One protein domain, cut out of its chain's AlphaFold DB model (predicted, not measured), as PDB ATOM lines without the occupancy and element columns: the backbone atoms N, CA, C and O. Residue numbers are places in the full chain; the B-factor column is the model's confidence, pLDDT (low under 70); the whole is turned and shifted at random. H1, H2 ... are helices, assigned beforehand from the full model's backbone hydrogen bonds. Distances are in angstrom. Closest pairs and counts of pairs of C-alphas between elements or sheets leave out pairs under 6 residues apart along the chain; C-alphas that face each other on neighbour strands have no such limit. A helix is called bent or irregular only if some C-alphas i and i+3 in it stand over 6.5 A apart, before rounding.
ATOM      1  N   PHE A   2      97.473 126.248 186.466       73.06
ATOM      2  CA  PHE A   2      96.928 124.872 186.445       73.06
ATOM      3  C   PHE A   2      95.911 124.546 187.552       73.06
ATOM      4  O   PHE A   2      94.873 123.949 187.273       73.06
ATOM      5  N   ARG A   3      96.153 125.010 188.787       76.75
ATOM      6  CA  ARG A   3      95.212 124.861 189.912       76.75
ATOM      7  C   ARG A   3      93.816 125.397 189.601       76.75
ATOM      8  O   ARG A   3      92.840 124.746 189.942       76.75
ATOM      9  N   ALA A   4      93.733 126.552 188.941       79.62
ATOM     10  CA  ALA A   4      92.462 127.181 188.596       79.62
ATOM     11  C   ALA A   4      91.690 126.346 187.565       79.62
ATOM     12  O   ALA A   4      90.499 126.130 187.735       79.62
ATOM     13  N   ILE A   5      92.381 125.805 186.552       82.12
ATOM     14  CA  ILE A   5      91.764 124.932 185.542       82.12
ATOM     15  C   ILE A   5      91.198 123.673 186.205       82.12
ATOM     16  O   ILE A   5      90.031 123.351 186.017       82.12
ATOM     17  N   ILE A   6      92.001 122.969 187.011       82.38
ATOM     18  CA  ILE A   6      91.542 121.747 187.690       82.38
ATOM     19  C   ILE A   6      90.382 122.059 188.640       82.38
ATOM     20  O   ILE A   6      89.417 121.299 188.699       82.38
ATOM     21  N   HIS A   7      90.469 123.166 189.380       82.38
ATOM     22  CA  HIS A   7      89.425 123.586 190.309       82.38
ATOM     23  C   HIS A   7      88.111 123.895 189.588       82.38
ATOM     24  O   HIS A   7      87.081 123.370 189.997       82.38
ATOM     25  N   MET A   8      88.157 124.625 188.471       85.56
ATOM     26  CA  MET A   8      86.998 124.867 187.604       85.56
ATOM     27  C   MET A   8      86.402 123.556 187.085       85.56
ATOM     28  O   MET A   8      85.202 123.351 187.198       85.56
ATOM     29  N   ILE A   9      87.221 122.623 186.578       86.25
ATOM     30  CA  ILE A   9      86.712 121.336 186.070       86.25
ATOM     31  C   ILE A   9      86.017 120.529 187.177       86.25
ATOM     32  O   ILE A   9      85.022 119.860 186.917       86.25
ATOM     33  N   ARG A  10      86.513 120.590 188.417       83.56
ATOM     34  CA  ARG A  10      85.883 119.916 189.567       83.56
ATOM     35  C   ARG A  10      84.540 120.518 189.977       83.56
ATOM     36  O   ARG A  10      83.792 119.842 190.672       83.56
ATOM     37  N   HIS A  11      84.270 121.752 189.572       86.56
ATOM     38  CA  HIS A  11      83.026 122.470 189.842       86.56
ATOM     39  C   HIS A  11      82.248 122.711 188.542       86.56
ATOM     40  O   HIS A  11      81.610 123.745 188.389       86.56
ATOM     41  N   ASP A  12      82.349 121.789 187.576       87.38
ATOM     42  CA  ASP A  12      81.607 121.821 186.307       87.38
ATOM     43  C   ASP A  12      81.753 123.133 185.506       87.38
ATOM     44  O   ASP A  12      80.881 123.518 184.730       87.38
ATOM     45  N   GLY A  13      82.890 123.816 185.663       85.75
ATOM     46  CA  GLY A  13      83.189 125.080 184.996       85.75
ATOM     47  C   GLY A  13      82.517 126.307 185.617       85.75
ATOM     48  O   GLY A  13      82.538 127.359 184.982       85.75
ATOM     49  N   ASP A  14      81.947 126.200 186.821       86.38
ATOM     50  CA  ASP A  14      81.302 127.315 187.518       86.38
ATOM     51  C   ASP A  14      82.322 128.399 187.928       86.38
ATOM     52  O   ASP A  14      83.121 128.177 188.842       86.38
ATOM     53  N   PRO A  15      82.296 129.606 187.330       83.06
ATOM     54  CA  PRO A  15      83.223 130.675 187.693       83.06
ATOM     55  C   PRO A  15      83.037 131.168 189.136       83.06
ATOM     56  O   PRO A  15      83.971 131.740 189.701       83.06
ATOM     57  N   ALA A  16      81.884 130.930 189.773       85.19
ATOM     58  CA  ALA A  16      81.678 131.281 191.176       85.19
ATOM     59  C   ALA A  16      82.594 130.478 192.114       85.19
ATOM     60  O   ALA A  16      82.946 130.969 193.190       85.19
ATOM     61  N   CYS A  17      83.078 129.298 191.697       80.50
ATOM     62  CA  CYS A  17      84.040 128.517 192.477       80.50
ATOM     63  C   CYS A  17      85.416 129.198 192.591       80.50
ATOM     64  O   CYS A  17      86.243 128.778 193.401       80.50
ATOM     65  N   MET A  18      85.674 130.223 191.770       78.94
ATOM     66  CA  MET A  18      86.894 131.032 191.773       78.94
ATOM     67  C   MET A  18      86.762 132.313 192.607       78.94
ATOM     68  O   MET A  18      87.707 133.105 192.639       78.94
ATOM     69  N   ALA A  19      85.619 132.535 193.272       73.88
ATOM     70  CA  ALA A  19      85.431 133.674 194.161       73.88
ATOM     71  C   ALA A  19      86.546 133.696 195.218       73.88
ATOM     72  O   ALA A  19      86.675 132.790 196.040       73.88
ATOM     73  N   PHE A  20      87.389 134.726 195.151       59.81
ATOM     74  CA  PHE A  20      88.562 134.863 196.001       59.81
ATOM     75  C   PHE A  20      88.116 135.309 197.399       59.81
ATOM     76  O   PHE A  20      88.086 136.495 197.710       59.81
ATOM     77  N   ASP A  21      87.752 134.357 198.256       61.78
ATOM     78  CA  ASP A  21      87.384 134.592 199.659       61.78
ATOM     79  C   ASP A  21      88.614 134.774 200.578       61.78
ATOM     80  O   ASP A  21      88.521 134.675 201.801       61.78
ATOM     81  N   GLY A  22      89.788 135.023 199.987       57.97
ATOM     82  CA  GLY A  22      91.072 135.092 200.679       57.97
ATOM     83  C   GLY A  22      91.677 133.724 201.012       57.97
ATOM     84  O   GLY A  22      92.772 133.680 201.576       57.97
ATOM     85  N   LYS A  23      91.023 132.607 200.661       58.91
ATOM     86  CA  LYS A  23      91.590 131.267 200.850       58.91
ATOM     87  C   LYS A  23      92.368 130.823 199.617       58.91
ATOM     88  O   LYS A  23      91.956 130.998 198.473       58.91
ATOM     89  N   VAL A  24      93.515 130.197 199.868       63.16
ATOM     90  CA  VAL A  24      94.269 129.475 198.841       63.16
ATOM     91  C   VAL A  24      93.378 128.340 198.335       63.16
ATOM     92  O   VAL A  24      92.856 127.575 199.148       63.16
ATOM     93  N   LEU A  25      93.208 128.219 197.010       66.50
ATOM     94  CA  LEU A  25      92.524 127.067 196.409       66.50
ATOM     95  C   LEU A  25      93.100 125.782 197.020       66.50
ATOM     96  O   LEU A  25      94.325 125.705 197.129       66.50
ATOM     97  N   PRO A  26      92.287 124.788 197.417       65.31
ATOM     98  CA  PRO A  26      92.794 123.575 198.059       65.31
ATOM     99  C   PRO A  26      93.933 122.956 197.237       65.31
ATOM    100  O   PRO A  26      93.926 123.043 196.010       65.31
ATOM    101  N   ASP A  27      94.944 122.381 197.895       57.53
ATOM    102  CA  ASP A  27      96.094 121.793 197.199       57.53
ATOM    103  C   ASP A  27      95.634 120.665 196.266       57.53
ATOM    104  O   ASP A  27      95.251 119.573 196.687       57.53
ATOM    105  N   VAL A  28      95.653 120.965 194.969       58.78
ATOM    106  CA  VAL A  28      95.351 120.027 193.880       58.78
ATOM    107  C   VAL A  28      96.607 119.515 193.189       58.78
ATOM    108  O   VAL A  28      96.525 118.604 192.363       58.78
ATOM    109  N   ASP A  29      97.764 120.086 193.516       60.25
ATOM    110  CA  ASP A  29      98.986 119.940 192.737       60.25
ATOM    111  C   ASP A  29      99.634 118.575 192.975       60.25
ATOM    112  O   ASP A  29     100.553 118.399 193.771       60.25
ATOM    113  N   THR A  30      99.144 117.581 192.241       74.56
ATOM    114  CA  THR A  30      99.797 116.282 192.093       74.56
ATOM    115  C   THR A  30     100.508 116.272 190.741       74.56
ATOM    116  O   THR A  30     100.013 115.710 189.766       74.56
ATOM    117  N   TYR A  31     101.657 116.951 190.673       82.38
ATOM    118  CA  TYR A  31     102.563 116.836 189.527       82.38
ATOM    119  C   TYR A  31     103.246 115.471 189.557       82.38
ATOM    120  O   TYR A  31     103.861 115.110 190.567       82.38
ATOM    121  N   LEU A  32     103.115 114.713 188.468       82.44
ATOM    122  CA  LEU A  32     103.611 113.335 188.375       82.44
ATOM    123  C   LEU A  32     105.111 113.234 188.665       82.44
ATOM    124  O   LEU A  32     105.544 112.335 189.376       82.44
ATOM    125  N   GLU A  33     105.875 114.205 188.181       79.88
ATOM    126  CA  GLU A  33     107.332 114.221 188.216       79.88
ATOM    127  C   GLU A  33     107.949 114.671 189.552       79.88
ATOM    128  O   GLU A  33     109.147 114.491 189.761       79.88
ATOM    129  N   PHE A  34     107.175 115.226 190.494       72.19
ATOM    130  CA  PHE A  34     107.732 115.744 191.757       72.19
ATOM    131  C   PHE A  34     107.934 114.696 192.854       72.19
ATOM    132  O   PHE A  34     108.191 115.049 194.005       72.19
ATOM    133  N   THR A  35     107.859 113.403 192.529       61.56
ATOM    134  CA  THR A  35     107.963 112.349 193.552       61.56
ATOM    135  C   THR A  35     108.778 111.121 193.200       61.56
ATOM    136  O   THR A  35     108.763 110.148 193.950       61.56
ATOM    137  N   ASP A  36     109.549 111.172 192.124       55.62
ATOM    138  CA  ASP A  36     110.354 110.028 191.698       55.62
ATOM    139  C   ASP A  36     111.771 110.078 192.277       55.62
ATOM    140  O   ASP A  36     112.749 109.753 191.607       55.62
ATOM    141  N   ARG A  37     111.902 110.464 193.552       60.25
ATOM    142  CA  ARG A  37     113.119 110.119 194.287       60.25
ATOM    143  C   ARG A  37     113.138 108.590 194.422       60.25
ATOM    144  O   ARG A  37     112.178 108.049 194.975       60.25
ATOM    145  N   PRO A  38     114.160 107.878 193.912       59.84
ATOM    146  CA  PRO A  38     114.187 106.413 193.946       59.84
ATOM    147  C   PRO A  38     114.074 105.838 195.367       59.84
ATOM    148  O   PRO A  38     113.612 104.716 195.546       59.84
ATOM    149  N   ASP A  39     114.475 106.624 196.367       70.12
ATOM    150  CA  ASP A  39     114.465 106.336 197.798       70.12
ATOM    151  C   ASP A  39     113.194 106.804 198.532       70.12
ATOM    152  O   ASP A  39     113.069 106.590 199.740       70.12
ATOM    153  N   ALA A  40     112.228 107.428 197.845       67.25
ATOM    154  CA  ALA A  40     110.993 107.876 198.479       67.25
ATOM    155  C   ALA A  40     110.184 106.680 199.023       67.25
ATOM    156  O   ALA A  40     109.910 105.733 198.274       67.25
ATOM    157  N   PRO A  41     109.723 106.714 200.291       71.81
ATOM    158  CA  PRO A  41     108.896 105.647 200.843       71.81
ATOM    159  C   PRO A  41     107.633 105.415 200.005       71.81
ATOM    160  O   PRO A  41     106.970 106.366 199.573       71.81
ATOM    161  N   ILE A  42     107.264 104.147 199.805       67.06
ATOM    162  CA  ILE A  42     106.015 103.764 199.130       67.06
ATOM    163  C   ILE A  42     104.835 104.463 199.826       67.06
ATOM    164  O   ILE A  42     104.739 104.451 201.050       67.06
ATOM    165  N   GLY A  43     103.950 105.099 199.053       66.75
ATOM    166  CA  GLY A  43     102.823 105.879 199.580       66.75
ATOM    167  C   GLY A  43     103.102 107.376 199.745       66.75
ATOM    168  O   GLY A  43     102.159 108.157 199.850       66.75
ATOM    169  N   THR A  44     104.366 107.810 199.695       70.00
ATOM    170  CA  THR A  44     104.712 109.247 199.697       70.00
ATOM    171  C   THR A  44     104.733 109.850 198.294       70.00
ATOM    172  O   THR A  44     104.668 111.075 198.149       70.00
ATOM    173  N   ARG A  45     104.754 109.000 197.256       76.56
ATOM    174  CA  ARG A  45     104.838 109.433 195.863       76.56
ATOM    175  C   ARG A  45     103.516 110.007 195.352       76.56
ATOM    176  O   ARG A  45     102.444 109.509 195.690       76.56
ATOM    177  N   THR A  46     103.576 110.995 194.465       79.00
ATOM    178  CA  THR A  46     102.445 111.616 193.768       79.00
ATOM    179  C   THR A  46     101.640 110.541 193.070       79.00
ATOM    180  O   THR A  46     100.423 110.512 193.208       79.00
ATOM    181  N   VAL A  47     102.300 109.595 192.397       79.50
ATOM    182  CA  VAL A  47     101.612 108.482 191.731       79.50
ATOM    183  C   VAL A  47     100.785 107.630 192.699       79.50
ATOM    184  O   VAL A  47      99.709 107.164 192.327       79.50
ATOM    185  N   ASP A  48     101.237 107.451 193.942       80.56
ATOM    186  CA  ASP A  48     100.499 106.703 194.962       80.56
ATOM    187  C   ASP A  48      99.323 107.535 195.495       80.56
ATOM    188  O   ASP A  48      98.208 107.025 195.594       80.56
ATOM    189  N   LYS A  49      99.532 108.839 195.726       80.12
ATOM    190  CA  LYS A  49      98.472 109.782 196.128       80.12
ATOM    191  C   LYS A  49      97.367 109.891 195.073       80.12
ATOM    192  O   LYS A  49      96.190 109.779 195.398       80.12
ATOM    193  N   VAL A  50      97.729 110.029 193.796       81.19
ATOM    194  CA  VAL A  50      96.779 110.064 192.669       81.19
ATOM    195  C   VAL A  50      96.006 108.750 192.572       81.19
ATOM    196  O   VAL A  50      94.809 108.761 192.298       81.19
ATOM    197  N   LYS A  51      96.644 107.598 192.822       82.75
ATOM    198  CA  LYS A  51      95.947 106.299 192.816       82.75
ATOM    199  C   LYS A  51      94.854 106.199 193.881       82.75
ATOM    200  O   LYS A  51      93.875 105.506 193.621       82.75
ATOM    201  N   GLN A  52      95.013 106.876 195.017       84.00
ATOM    202  CA  GLN A  52      94.045 106.888 196.121       84.00
ATOM    203  C   GLN A  52      92.882 107.870 195.905       84.00
ATOM    204  O   GLN A  52      91.874 107.779 196.601       84.00
ATOM    205  N   GLN A  53      92.990 108.801 194.949       82.56
ATOM    206  CA  GLN A  53      91.912 109.746 194.653       82.56
ATOM    207  C   GLN A  53      90.695 109.045 194.018       82.56
ATOM    208  O   GLN A  53      90.869 108.145 193.182       82.56
ATOM    209  N   PRO A  54      89.463 109.488 194.340       84.38
ATOM    210  CA  PRO A  54      88.263 109.023 193.655       84.38
ATOM    211  C   PRO A  54      88.313 109.379 192.164       84.38
ATOM    212  O   PRO A  54      89.025 110.287 191.735       84.38
ATOM    213  N   ARG A  55      87.561 108.637 191.347       85.38
ATOM    214  CA  ARG A  55      87.406 108.949 189.922       85.38
ATOM    215  C   ARG A  55      86.324 110.026 189.720       85.38
ATOM    216  O   ARG A  55      85.315 109.951 190.413       85.38
ATOM    217  N   PRO A  56      86.486 110.939 188.739       86.31
ATOM    218  CA  PRO A  56      87.656 111.106 187.869       86.31
ATOM    219  C   PRO A  56      88.865 111.697 188.618       86.31
ATOM    220  O   PRO A  56      88.721 112.521 189.514       86.31
ATOM    221  N   ARG A  57      90.071 111.251 188.242       87.25
ATOM    222  CA  ARG A  57      91.332 111.682 188.871       87.25
ATOM    223  C   ARG A  57      91.940 112.839 188.093       87.25
ATOM    224  O   ARG A  57      91.939 112.799 186.864       87.25
ATOM    225  N   PHE A  58      92.519 113.793 188.814       84.50
ATOM    226  CA  PHE A  58      93.146 114.983 188.247       84.50
ATOM    227  C   PHE A  58      94.591 115.069 188.708       84.50
ATOM    228  O   PHE A  58      94.869 114.933 189.896       84.50
ATOM    229  N   TYR A  59      95.495 115.295 187.768       85.94
ATOM    230  CA  TYR A  59      96.916 115.476 188.018       85.94
ATOM    231  C   TYR A  59      97.503 116.330 186.897       85.94
ATOM    232  O   TYR A  59      96.910 116.453 185.825       85.94
ATOM    233  N   ALA A  60      98.658 116.924 187.166       87.81
ATOM    234  CA  ALA A  60      99.377 117.761 186.219       87.81
ATOM    235  C   ALA A  60     100.733 117.129 185.890       87.81
ATOM    236  O   ALA A  60     101.217 116.249 186.604       87.81
ATOM    237  N   THR A  61     101.341 117.557 184.790       90.12
ATOM    238  CA  THR A  61     102.720 117.204 184.468       90.12
ATOM    239  C   THR A  61     103.305 118.198 183.475       90.12
ATOM    240  O   THR A  61     102.588 118.693 182.606       90.12
ATOM    241  N   HIS A  62     104.599 118.474 183.600       92.12
ATOM    242  CA  HIS A  62     105.383 119.233 182.626       92.12
ATOM    243  C   HIS A  62     106.164 118.319 181.666       92.12
ATOM    244  O   HIS A  62     107.048 118.782 180.952       92.12
TER     245      HIS A  62
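AT A GLANCE: This is residues 2 to 62 of the 154 residues of the protein "Sulfotransfer_1 domain-containing protein" of Ramazzottius varieornatus (UniProt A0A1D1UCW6). The model has little regular structure: two small helix pairs, H1 with H2 and H3 with H4, form two ends of an elongated, loose shape, joined by a long link of which residues 19 to 24 stick out. The printed part has 61 residues, 24 of them in four named helices, H1 to H4 in order, with no named strand; the class is all helix. The radius of gyration of the C-alphas is 13.5 A and the spans are 41 by 24 by 19 A.

IN THESE COORDINATES: H1, residues 2 to 10, begins at C-alpha 2 (96.928, 124.872, 186.445) and is 12.5 A long. H2 is residues 15 to 18. H3, residues 32 to 35, is irregular, but only just: C-alphas 32 and 35 are 6.8 A apart. H4, residues 46 to 52, is 9.9 A long and ends at C-alpha 52 (94.045, 106.888, 196.121).

HOW THE PARTS SIT: H1 and H2 touch, closest at the C-alphas of Met 8 and Cys 17, 6.8 A. H3 and H4 touch, closest at those of Thr 35 and Thr 46, 5.6 A. H2 and H3 are apart. Every O i to N i+4 pair is within hydrogen-bond range in H1 and H4; H2 and H3 are too short for one.

THE WHOLE: The farthest C-alphas, Ala 16 and Asp 39, are 41.7 A apart. The printed part has no cut. The link from H2 to H3 is long. Residues 20 to 29, 35 to 38, 40 and 42 to 43 have pLDDT under 70.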